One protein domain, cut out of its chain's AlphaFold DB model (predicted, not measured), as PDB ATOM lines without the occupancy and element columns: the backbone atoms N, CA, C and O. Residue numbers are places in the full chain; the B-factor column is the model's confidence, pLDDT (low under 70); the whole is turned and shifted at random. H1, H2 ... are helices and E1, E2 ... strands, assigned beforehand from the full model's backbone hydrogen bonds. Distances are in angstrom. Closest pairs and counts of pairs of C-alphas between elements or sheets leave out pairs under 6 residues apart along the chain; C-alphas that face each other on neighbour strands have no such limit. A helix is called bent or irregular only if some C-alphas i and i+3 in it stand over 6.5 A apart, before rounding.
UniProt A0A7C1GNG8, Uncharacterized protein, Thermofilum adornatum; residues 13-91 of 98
ATOM      1  N   GLU A  13     145.548 125.066 132.843       94.12
ATOM      2  CA  GLU A  13     145.284 124.283 131.633       94.12
ATOM      3  C   GLU A  13     145.751 125.025 130.373       94.12
ATOM      4  O   GLU A  13     146.365 124.446 129.474       94.12
ATOM      5  N   GLU A  14     145.518 126.340 130.309       94.25
ATOM      6  CA  GLU A  14     146.032 127.168 129.217       94.25
ATOM      7  C   GLU A  14     147.558 127.237 129.227       94.25
ATOM      8  O   GLU A  14     148.169 127.221 128.159       94.25
ATOM      9  N   LYS A  15     148.192 127.301 130.405       94.12
ATOM     10  CA  LYS A  15     149.658 127.305 130.499       94.12
ATOM     11  C   LYS A  15     150.241 126.014 129.947       94.12
ATOM     12  O   LYS A  15     151.175 126.088 129.154       94.12
ATOM     13  N   GLU A  16     149.679 124.862 130.292       96.12
ATOM     14  CA  GLU A  16     150.116 123.566 129.759       96.12
ATOM     15  C   GLU A  16     149.916 123.461 128.245       96.12
ATOM     16  O   GLU A  16     150.844 123.110 127.509       96.12
ATOM     17  N   LEU A  17     148.732 123.841 127.753       95.88
ATOM     18  CA  LEU A  17     148.437 123.849 126.322       95.88
ATOM     19  C   LEU A  17     149.416 124.744 125.552       95.88
ATOM     20  O   LEU A  17     149.936 124.366 124.497       95.88
ATOM     21  N   PHE A  18     149.672 125.943 126.071       95.88
ATOM     22  CA  PHE A  18     150.515 126.924 125.400       95.88
ATOM     23  C   PHE A  18     151.983 126.517 125.467       95.88
ATOM     24  O   PHE A  18     152.671 126.619 124.454       95.88
ATOM     25  N   ALA A  19     152.444 126.003 126.609       95.38
ATOM     26  CA  ALA A  19     153.778 125.436 126.783       95.38
ATOM     27  C   ALA A  19     154.060 124.359 125.733       95.38
ATOM     28  O   ALA A  19     155.072 124.422 125.036       95.38
ATOM     29  N   LYS A  20     153.103 123.446 125.519       96.31
ATOM     30  CA  LYS A  20     153.198 122.396 124.500       96.31
ATOM     31  C   LYS A  20     153.322 122.958 123.079       96.31
ATOM     32  O   LYS A  20     154.215 122.545 122.345       96.31
ATOM     33  N   LYS A  21     152.470 123.914 122.687       96.06
ATOM     34  CA  LYS A  21     152.495 124.517 121.333       96.06
ATOM     35  C   LYS A  21     153.708 125.417 121.084       96.06
ATOM     36  O   LYS A  21     154.112 125.605 119.935       96.06
ATOM     37  N   LEU A  22     154.270 125.995 122.140       94.81
ATOM     38  CA  LEU A  22     155.477 126.821 122.086       94.81
ATOM     39  C   LEU A  22     156.762 125.993 122.253       94.81
ATOM     40  O   LEU A  22     157.840 126.492 121.938       94.81
ATOM     41  N   GLY A  23     156.656 124.741 122.714       94.62
ATOM     42  CA  GLY A  23     157.790 123.849 122.961       94.62
ATOM     43  C   GLY A  23     158.676 124.302 124.124       94.62
ATOM     44  O   GLY A  23     159.897 124.237 124.011       94.62
ATOM     45  N   ILE A  24     158.079 124.813 125.205       95.06
ATOM     46  CA  ILE A  24     158.783 125.339 126.389       95.06
ATOM     47  C   ILE A  24     158.154 124.829 127.692       95.06
ATOM     48  O   ILE A  24     157.115 124.178 127.670       95.06
ATOM     49  N   GLU A  25     158.770 125.154 128.828       94.25
ATOM     50  CA  GLU A  25     158.228 124.899 130.169       94.25
ATOM     51  C   GLU A  25     157.060 125.850 130.508       94.25
ATOM     52  O   GLU A  25     156.969 126.968 129.986       94.25
ATOM     53  N   THR A  26     156.146 125.400 131.373       94.19
ATOM     54  CA  THR A  26     154.890 126.094 131.728       94.19
ATOM     55  C   THR A  26     155.099 127.425 132.444       94.19
ATOM     56  O   THR A  26     154.340 128.373 132.225       94.19
ATOM     57  N   ASP A  27     156.135 127.524 133.268       92.75
ATOM     58  CA  ASP A  27     156.537 128.726 134.000       92.75
ATOM     59  C   ASP A  27     157.069 129.836 133.073       92.75
ATOM     60  O   ASP A  27     156.879 131.020 133.349       92.75
ATOM     61  N   LYS A  28     157.640 129.469 131.919       93.31
ATOM     62  CA  LYS A  28     158.204 130.398 130.919       93.31
ATOM     63  C   LYS A  28     157.188 130.943 129.911       93.31
ATOM     64  O   LYS A  28     157.521 131.825 129.113       93.31
ATOM     65  N   VAL A  29     155.947 130.449 129.921       93.06
ATOM     66  CA  VAL A  29     154.926 130.793 128.912       93.06
ATOM     67  C   VAL A  29     154.641 132.290 128.870       93.06
ATOM     68  O   VAL A  29     154.671 132.897 127.799       93.06
ATOM     69  N   GLU A  30     154.379 132.914 130.016       91.69
ATOM     70  CA  GLU A  30     153.996 134.330 130.063       91.69
ATOM     71  C   GLU A  30     155.125 135.257 129.595       91.69
ATOM     72  O   GLU A  30     154.871 136.237 128.886       91.69
ATOM     73  N   GLU A  31     156.371 134.936 129.950       91.44
ATOM     74  CA  GLU A  31     157.550 135.676 129.504       91.44
ATOM     75  C   GLU A  31     157.725 135.555 127.986       91.44
ATOM     76  O   GLU A  31     157.846 136.566 127.282       91.44
ATOM     77  N   LEU A  32     157.661 134.331 127.450       91.19
ATOM     78  CA  LEU A  32     157.803 134.110 126.017       91.19
ATOM     79  C   LEU A  32     156.682 134.798 125.231       91.19
ATOM     80  O   LEU A  32     156.959 135.434 124.214       91.19
ATOM     81  N   LEU A  33     155.432 134.748 125.704       92.06
ATOM     82  CA  LEU A  33     154.314 135.447 125.065       92.06
ATOM     83  C   LEU A  33     154.597 136.943 124.918       92.06
ATOM     84  O   LEU A  33     154.415 137.483 123.826       92.06
ATOM     85  N   LYS A  34     155.091 137.607 125.973       89.19
ATOM     86  CA  LYS A  34     155.476 139.029 125.917       89.19
ATOM     87  C   LYS A  34     156.568 139.272 124.871       89.19
ATOM     88  O   LYS A  34     156.465 140.228 124.104       89.19
ATOM     89  N   ASN A  35     157.546 138.373 124.780       89.88
ATOM     90  CA  ASN A  35     158.646 138.452 123.814       89.88
ATOM     91  C   ASN A  35     158.223 138.174 122.359       89.88
ATOM     92  O   ASN A  35     158.900 138.615 121.427       89.88
ATOM     93  N   LEU A  36     157.123 137.449 122.139       91.44
ATOM     94  CA  LEU A  36     156.600 137.144 120.803       91.44
ATOM     95  C   LEU A  36     155.673 138.238 120.254       91.44
ATOM     96  O   LEU A  36     155.533 138.358 119.032       91.44
ATOM     97  N   VAL A  37     155.057 139.062 121.111       91.06
ATOM     98  CA  VAL A  37     154.186 140.163 120.668       91.06
ATOM     99  C   VAL A  37     154.960 141.122 119.764       91.06
ATOM    100  O   VAL A  37     156.028 141.622 120.102       91.06
ATOM    101  N   GLY A  38     154.416 141.396 118.577       87.88
ATOM    102  CA  GLY A  38     155.050 142.296 117.609       87.88
ATOM    103  C   GLY A  38     156.271 141.708 116.883       87.88
ATOM    104  O   GLY A  38     156.744 142.297 115.903       87.88
ATOM    105  N   VAL A  39     156.745 140.522 117.262       92.31
ATOM    106  CA  VAL A  39     157.799 139.798 116.547       92.31
ATOM    107  C   VAL A  39     157.176 138.945 115.437       92.31
ATOM    108  O   VAL A  39     155.990 138.617 115.468       92.31
ATOM    109  N   ARG A  40     157.953 138.657 114.386       94.44
ATOM    110  CA  ARG A  40     157.513 137.745 113.327       94.44
ATOM    111  C   ARG A  40     157.648 136.306 113.829       94.44
ATOM    112  O   ARG A  40     158.718 135.921 114.299       94.44
ATOM    113  N   VAL A  41     156.577 135.540 113.708       96.25
ATOM    114  CA  VAL A  41     156.481 134.134 114.103       96.25
ATOM    115  C   VAL A  41     156.063 133.289 112.908       96.25
ATOM    116  O   VAL A  41     155.397 133.797 112.004       96.25
ATOM    117  N   PHE A  42     156.470 132.029 112.902       97.19
ATOM    118  CA  PHE A  42     155.848 130.986 112.107       97.19
ATOM    119  C   PHE A  42     154.699 130.380 112.905       97.19
ATOM    120  O   PHE A  42     154.835 130.116 114.100       97.19
ATOM    121  N   VAL A  43     153.566 130.193 112.240       97.50
ATOM    122  CA  VAL A  43     152.401 129.489 112.765       97.50
ATOM    123  C   VAL A  43     152.206 128.257 111.902       97.50
ATOM    124  O   VAL A  43     151.959 128.389 110.704       97.50
ATOM    125  N   HIS A  44     152.341 127.089 112.517       97.81
ATOM    126  CA  HIS A  44     152.121 125.786 111.901       97.81
ATOM    127  C   HIS A  44     150.708 125.323 112.222       97.81
ATOM    128  O   HIS A  44     150.292 125.374 113.385       97.81
ATOM    129  N   TYR A  45     149.979 124.877 111.208       97.06
ATOM    130  CA  TYR A  45     148.591 124.455 111.326       97.06
ATOM    131  C   TYR A  45     148.363 123.062 110.730       97.06
ATOM    132  O   TYR A  45     149.219 122.523 110.033       97.06
ATOM    133  N   THR A  46     147.225 122.448 111.051       94.69
ATOM    134  CA  THR A  46     146.830 121.135 110.531       94.69
ATOM    135  C   THR A  46     146.280 121.266 109.111       94.69
ATOM    136  O   THR A  46     147.054 121.357 108.164       94.69
ATOM    137  N   ASP A  47     144.961 121.288 108.937       87.50
ATOM    138  CA  ASP A  47     144.315 121.281 107.617       87.50
ATOM    139  C   ASP A  47     143.716 122.642 107.261       87.50
ATOM    140  O   ASP A  47     143.617 123.005 106.090       87.50
ATOM    141  N   LYS A  48     143.336 123.431 108.274       89.44
ATOM    142  CA  LYS A  48     142.708 124.738 108.090       89.44
ATOM    143  C   LYS A  48     143.604 125.843 108.620       89.44
ATOM    144  O   LYS A  48     143.880 125.886 109.818       89.44
ATOM    145  N   GLN A  49     143.967 126.774 107.739       93.12
ATOM    146  CA  GLN A  49     144.704 127.981 108.098       93.12
ATOM    147  C   GLN A  49     143.874 128.858 109.064       93.12
ATOM    148  O   GLN A  49     142.812 129.362 108.682       93.12
ATOM    149  N   PRO A  50     144.334 129.073 110.308       91.75
ATOM    150  CA  PRO A  50     143.634 129.909 111.274       91.75
ATOM    151  C   PRO A  50     143.908 131.395 111.019       91.75
ATOM    152  O   PRO A  50     145.053 131.843 111.002       91.75
ATOM    153  N   VAL A  51     142.851 132.194 110.857       90.19
ATOM    154  CA  VAL A  51     142.966 133.641 110.613       90.19
ATOM    155  C   VAL A  51     142.144 134.410 111.637       90.19
ATOM    156  O   VAL A  51     140.926 134.276 111.723       90.19
ATOM    157  N   TYR A  52     142.818 135.267 112.406       93.31
ATOM    158  CA  TYR A  52     142.207 136.018 113.499       93.31
ATOM    159  C   TYR A  52     142.527 137.508 113.438       93.31
ATOM    160  O   TYR A  52     143.629 137.927 113.081       93.31
ATOM    161  N   LYS A  53     141.586 138.334 113.915       93.44
ATOM    162  CA  LYS A  53     141.855 139.754 114.182       93.44
ATOM    163  C   LYS A  53     143.056 139.886 115.123       93.44
ATOM    164  O   LYS A  53     143.073 139.293 116.202       93.44
ATOM    165  N   GLY A  54     144.028 140.704 114.725       92.81
ATOM    166  CA  GLY A  54     145.274 140.894 115.468       92.81
ATOM    167  C   GLY A  54     146.411 139.955 115.053       92.81
ATOM    168  O   GLY A  54     147.439 139.970 115.728       92.81
ATOM    169  N   VAL A  55     146.248 139.188 113.971       96.06
ATOM    170  CA  VAL A  55     147.293 138.408 113.292       96.06
ATOM    171  C   VAL A  55     147.487 139.004 111.896       96.06
ATOM    172  O   VAL A  55     146.558 139.014 111.093       96.06
ATOM    173  N   LYS A  56     148.676 139.539 111.603       96.62
ATOM    174  CA  LYS A  56     149.027 140.068 110.275       96.62
ATOM    175  C   LYS A  56     149.953 139.088 109.566       96.62
ATOM    176  O   LYS A  56     151.128 139.007 109.929       96.62
ATOM    177  N   ILE A  57     149.429 138.377 108.573       95.81
ATOM    178  CA  ILE A  57     150.179 137.421 107.749       95.81
ATOM    179  C   ILE A  57     151.074 138.193 106.763       95.81
ATOM    180  O   ILE A  57     150.657 139.209 106.210       95.81
ATOM    181  N   TYR A  58     152.321 137.748 106.588       94.69
ATOM    182  CA  TYR A  58     153.285 138.330 105.638       94.69
ATOM    183  C   TYR A  58     153.569 137.423 104.453       94.69
ATOM    184  O   TYR A  58     153.732 137.902 103.336       94.69
ATOM    185  N   ARG A  59     153.714 136.128 104.718       95.12
ATOM    186  CA  ARG A  59     154.012 135.119 103.707       95.12
ATOM    187  C   ARG A  59     153.404 133.808 104.156       95.12
ATOM    188  O   ARG A  59     153.556 133.459 105.326       95.12
ATOM    189  N   ASP A  60     152.753 133.136 103.227       95.06
ATOM    190  CA  ASP A  60     152.114 131.844 103.421       95.06
ATOM    191  C   ASP A  60     152.916 130.752 102.708       95.06
ATOM    192  O   ASP A  60     153.526 131.011 101.667       95.06
ATOM    193  N   PHE A  61     152.935 129.558 103.291       94.81
ATOM    194  CA  PHE A  61     153.596 128.361 102.776       94.81
ATOM    195  C   PHE A  61     152.626 127.169 102.905       94.81
ATOM    196  O   PHE A  61     152.788 126.343 103.808       94.81
ATOM    197  N   PRO A  62     151.607 127.071 102.030       93.25
ATOM    198  CA  PRO A  62     150.545 126.068 102.156       93.25
ATOM    199  C   PRO A  62     151.055 124.623 102.125       93.25
ATOM    200  O   PRO A  62     150.605 123.801 102.915       93.25
ATOM    201  N   GLU A  63     152.061 124.343 101.289       94.00
ATOM    202  CA  GLU A  63     152.736 123.035 101.185       94.00
ATOM    203  C   GLU A  63     153.337 122.567 102.522       94.00
ATOM    204  O   GLU A  63     153.413 121.378 102.811       94.00
ATOM    205  N   LEU A  64     153.753 123.522 103.361       95.06
ATOM    206  CA  LEU A  64     154.316 123.272 104.690       95.06
ATOM    207  C   LEU A  64     153.282 123.454 105.806       95.06
ATOM    208  O   LEU A  64     153.643 123.376 106.977       95.06
ATOM    209  N   ARG A  65     152.022 123.757 105.455       96.75
ATOM    210  CA  ARG A  65     150.934 124.106 106.383       96.75
ATOM    211  C   ARG A  65     151.385 125.135 107.419       96.75
ATOM    212  O   ARG A  65     151.167 125.007 108.624       96.75
ATOM    213  N   MET A  66     152.070 126.168 106.934       97.00
ATOM    214  CA  MET A  66     152.715 127.165 107.773       97.00
ATOM    215  C   MET A  66     152.569 128.551 107.161       97.00
ATOM    216  O   MET A  66     152.705 128.724 105.956       97.00
ATOM    217  N   TYR A  67     152.387 129.577 107.987       96.94
ATOM    218  CA  TYR A  67     152.542 130.961 107.544       96.94
ATOM    219  C   TYR A  67     153.391 131.772 108.515       96.94
ATOM    220  O   TYR A  67     153.471 131.500 109.711       96.94
ATOM    221  N   SER A  68     154.016 132.823 107.993       96.88
ATOM    222  CA  SER A  68     154.690 133.831 108.802       96.88
ATOM    223  C   SER A  68     153.749 134.994 109.101       96.88
ATOM    224  O   SER A  68     153.130 135.565 108.199       96.88
ATOM    225  N   ALA A  69     153.661 135.390 110.366       96.75
ATOM    226  CA  ALA A  69     152.805 136.485 110.802       96.75
ATOM    227  C   ALA A  69     153.455 137.329 111.895       96.75
ATOM    228  O   ALA A  69     154.422 136.929 112.533       96.75
ATOM    229  N   ARG A  70     152.913 138.526 112.116       96.62
ATOM    230  CA  ARG A  70     153.128 139.304 113.341       96.62
ATOM    231  C   ARG A  70     151.816 139.354 114.099       96.62
ATOM    232  O   ARG A  70     150.791 139.724 113.526       96.62
ATOM    233  N   CYS A  71     151.872 139.035 115.384       95.12
ATOM    234  CA  CYS A  71     150.688 138.927 116.221       95.12
ATOM    235  C   CYS A  71     150.682 140.009 117.304       95.12
ATOM    236  O   CYS A  71     151.706 140.331 117.909       95.12
ATOM    237  N   THR A  72     149.500 140.558 117.559       94.88
ATOM    238  CA  THR A  72     149.175 141.186 118.844       94.88
ATOM    239  C   THR A  72     149.040 140.102 119.912       94.88
ATOM    240  O   THR A  72     148.809 138.939 119.578       94.88
ATOM    241  N   LEU A  73     149.091 140.476 121.192       92.75
ATOM    242  CA  LEU A  73     148.876 139.528 122.289       92.75
ATOM    243  C   LEU A  73     147.540 138.787 122.160       92.75
ATOM    244  O   LEU A  73     147.496 137.564 122.217       92.75
ATOM    245  N   ARG A  74     146.452 139.517 121.886       92.81
ATOM    246  CA  ARG A  74     145.120 138.924 121.681       92.81
ATOM    247  C   ARG A  74     145.093 137.941 120.510       92.81
ATOM    248  O   ARG A  74     144.431 136.913 120.605       92.81
ATOM    249  N   GLY A  75     145.782 138.262 119.414       94.94
ATOM    250  CA  GLY A  75     145.901 137.369 118.260       94.94
ATOM    251  C   GLY A  75     146.672 136.093 118.603       94.94
ATOM    252  O   GLY A  75     146.220 135.005 118.270       94.94
ATOM    253  N   LEU A  76     147.783 136.226 119.332       94.94
ATOM    254  CA  LEU A  76     148.619 135.100 119.751       94.94
ATOM    255  C   LEU A  76     147.871 134.153 120.700       94.94
ATOM    256  O   LEU A  76     147.866 132.948 120.476       94.94
ATOM    257  N   LEU A  77     147.165 134.697 121.696       94.94
ATOM    258  CA  LEU A  77     146.339 133.912 122.620       94.94
ATOM    259  C   LEU A  77     145.209 133.161 121.902       94.94
ATOM    260  O   LEU A  77     144.863 132.054 122.295       94.94
ATOM    261  N   ARG A  78     144.613 133.749 120.856       95.44
ATOM    262  CA  ARG A  78     143.596 133.062 120.043       95.44
ATOM    263  C   ARG A  78     144.189 131.914 119.243       95.44
ATOM    264  O   ARG A  78     143.621 130.835 119.264       95.44
ATOM    265  N   LEU A  79     145.335 132.137 118.603       96.12
ATOM    266  CA  LEU A  79     146.034 131.086 117.866       96.12
ATOM    267  C   LEU A  79     146.431 129.922 118.779       96.12
ATOM    268  O   LEU A  79     146.210 128.775 118.432       96.12
ATOM    269  N   LEU A  80     146.970 130.194 119.967       95.75
ATOM    270  CA  LEU A  80     147.393 129.124 120.877       95.75
ATOM    271  C   LEU A  80     146.222 128.302 121.438       95.75
ATOM    272  O   LEU A  80     146.404 127.129 121.747       95.75
ATOM    273  N   ARG A  81     145.017 128.873 121.514       95.44
ATOM    274  CA  ARG A  81     143.793 128.133 121.870       95.44
ATOM    275  C   ARG A  81     143.172 127.371 120.703       95.44
ATOM    276  O   ARG A  81     142.302 126.551 120.937       95.44
ATOM    277  N   ASP A  82     143.579 127.654 119.473       95.69
ATOM    278  CA  ASP A  82     143.007 127.023 118.290       95.69
ATOM    279  C   ASP A  82     143.595 125.626 118.092       95.69
ATOM    280  O   ASP A  82     144.811 125.477 117.954       95.69
ATOM    281  N   ASP A  83     142.746 124.605 118.073       94.81
ATOM    282  CA  ASP A  83     143.145 123.209 117.886       94.81
ATOM    283  C   ASP A  83     143.764 122.938 116.512       94.81
ATOM    284  O   ASP A  83     144.538 121.993 116.364       94.81
ATOM    285  N   SER A  84     143.495 123.788 115.513       95.75
ATOM    286  CA  SER A  84     144.157 123.691 114.214       95.75
ATOM    287  C   SER A  84     145.607 124.170 114.256       95.75
ATOM    288  O   SER A  84     146.375 123.824 113.363       95.75
ATOM    289  N   VAL A  85     146.016 124.934 115.279       97.00
ATOM    290  CA  VAL A  85     147.406 125.373 115.468       97.00
ATOM    291  C   VAL A  85     148.196 124.303 116.207       97.00
ATOM    292  O   VAL A  85     147.952 124.018 117.380       97.00
ATOM    293  N   VAL A  86     149.220 123.785 115.534       96.56
ATOM    294  CA  VAL A  86     150.114 122.747 116.060       96.56
ATOM    295  C   VAL A  86     151.271 123.367 116.835       96.56
ATOM    296  O   VAL A  86     151.613 122.916 117.926       96.56
ATOM    297  N   LYS A  87     151.888 124.405 116.264       96.56
ATOM    298  CA  LYS A  87     153.116 125.000 116.793       96.56
ATOM    299  C   LYS A  87     153.199 126.478 116.442       96.56
ATOM    300  O   LYS A  87     152.846 126.878 115.333       96.56
ATOM    301  N   ILE A  88     153.723 127.283 117.362       96.62
ATOM    302  CA  ILE A  88     154.128 128.662 117.072       96.62
ATOM    303  C   ILE A  88     155.583 128.840 117.473       96.62
ATOM    304  O   ILE A  88     155.960 128.556 118.604       96.62
ATOM    305  N   GLU A  89     156.397 129.357 116.560       94.56
ATOM    306  CA  GLU A  89     157.813 129.600 116.824       94.56
ATOM    307  C   GLU A  89     158.279 130.928 116.242       94.56
ATOM    308  O   GLU A  89     157.702 131.482 115.307       94.56
ATOM    309  N   ARG A  90     159.344 131.484 116.809       92.75
ATOM    310  CA  ARG A  90     159.899 132.749 116.339       92.75
ATOM    311  C   ARG A  90     160.597 132.549 114.994       92.75
ATOM    312  O   ARG A  90     161.417 131.648 114.857       92.75
ATOM    313  N   VAL A  91     160.360 133.447 114.035       90.69
ATOM    314  CA  VAL A  91     161.152 133.458 112.796       90.69
ATOM    315  C   VAL A  91     162.596 133.849 113.143       90.69
ATOM    316  O   VAL A  91     162.794 134.929 113.723       90.69
TER     317      VAL A  91
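AT A GLANCE: This is residues 13 to 91 of the 98 residues of an uncharacterized protein of Thermofilum adornatum (UniProt A0A7C1GNG8). A strongly twisted sheet of four strands makes one wall of this domain, with H3 packed over one face, while H1 and H2 sit beyond the E4 edge as a small helical corner. H1 is on the same face as H3, but beside the strands. The printed part has 79 residues, with three named helices and four named strands in the order H1, H2, E1, E2, E3, H3, E4. The sheet runs E2, E3, E1, E4, all antiparallel, and the class is mixed, helices and strands. The whole is compact, with a radius of gyration of the C-alphas of 11.4 A and spans of 33 by 23 by 20 A.

IN THESE COORDINATES: In the sheet, E2 is residues 55 to 61, 15.9 A long from first to last C-alpha; E3 is residues 66 to 71, 14.6 A; E1 is residues 40 to 45, 16.1 A; and E4 is residues 85 to 90, 14.5 A, ending with C-alpha 90 at (159.899, 132.749, 116.339). H3 is residues 73 to 81, 12.5 A. H1 is residues 13 to 22, 14.2 A, beginning with C-alpha 13 at (145.284, 124.283, 131.633). H2 is residues 26 to 36, 15.6 A; it is irregular, with C-alphas 27 and 30 at 7.3 A.

HOW THE PARTS SIT: E2 and E3 form a hairpin, antiparallel, with N 58 and O 68 within hydrogen-bond range at 2.8 A. E3 and E1 are antiparallel, with N 41 and O 69 at 2.8 A. E1 and E4 are antiparallel, with N 42 and O 89 at 2.8 A. The edge strands E2 and E4 are apart. E3, H3 and E4 form a split strand-helix-strand unit, two strands running the same way with E1 between them, and its crossover is right-handed. H3 is on the sheet at a height of 8.3 A and only just lies over E1, on which 3 of its C-alphas fall; it runs along the strands, at 22 degrees to E1 on the local plane. H1 is on the same face, at a height of 5.9 A, over none of the strands; its closest C-alphas to E4 are those of Lys 21 and Lys 87, 4.6 A apart. H1 and H3 touch about perpendicular, at 86 degrees, with the C-alphas of Phe 18 and Leu 80 closest at 5.9 A. H1 and H2 touch at a steep tilt of 59 degrees, the same way, with the C-alphas of Ala 19 and Thr 26 closest at 5.1 A. H2 only grazes the sheet, with residues 32 to 36. H2 and H3 only just touch, only at their ends, with 3 pairs of C-alphas within 8 A, the closest being Leu 33 and Leu 73 at 7.3 A. Every O i to N i+4 pair is within hydrogen-bond range in H1 and H3, and 5 of 7 are in H2.

THE WHOLE: The two C-alphas farthest apart, those of Asp 27 and Glu 63, are 33.5 A apart. The printed part has no cut. No link is long; E1 to E2, with 9 residues between them, is short, and the others are tight. The mean pLDDT of the printed part is 94.3, and no printed residue is under 70.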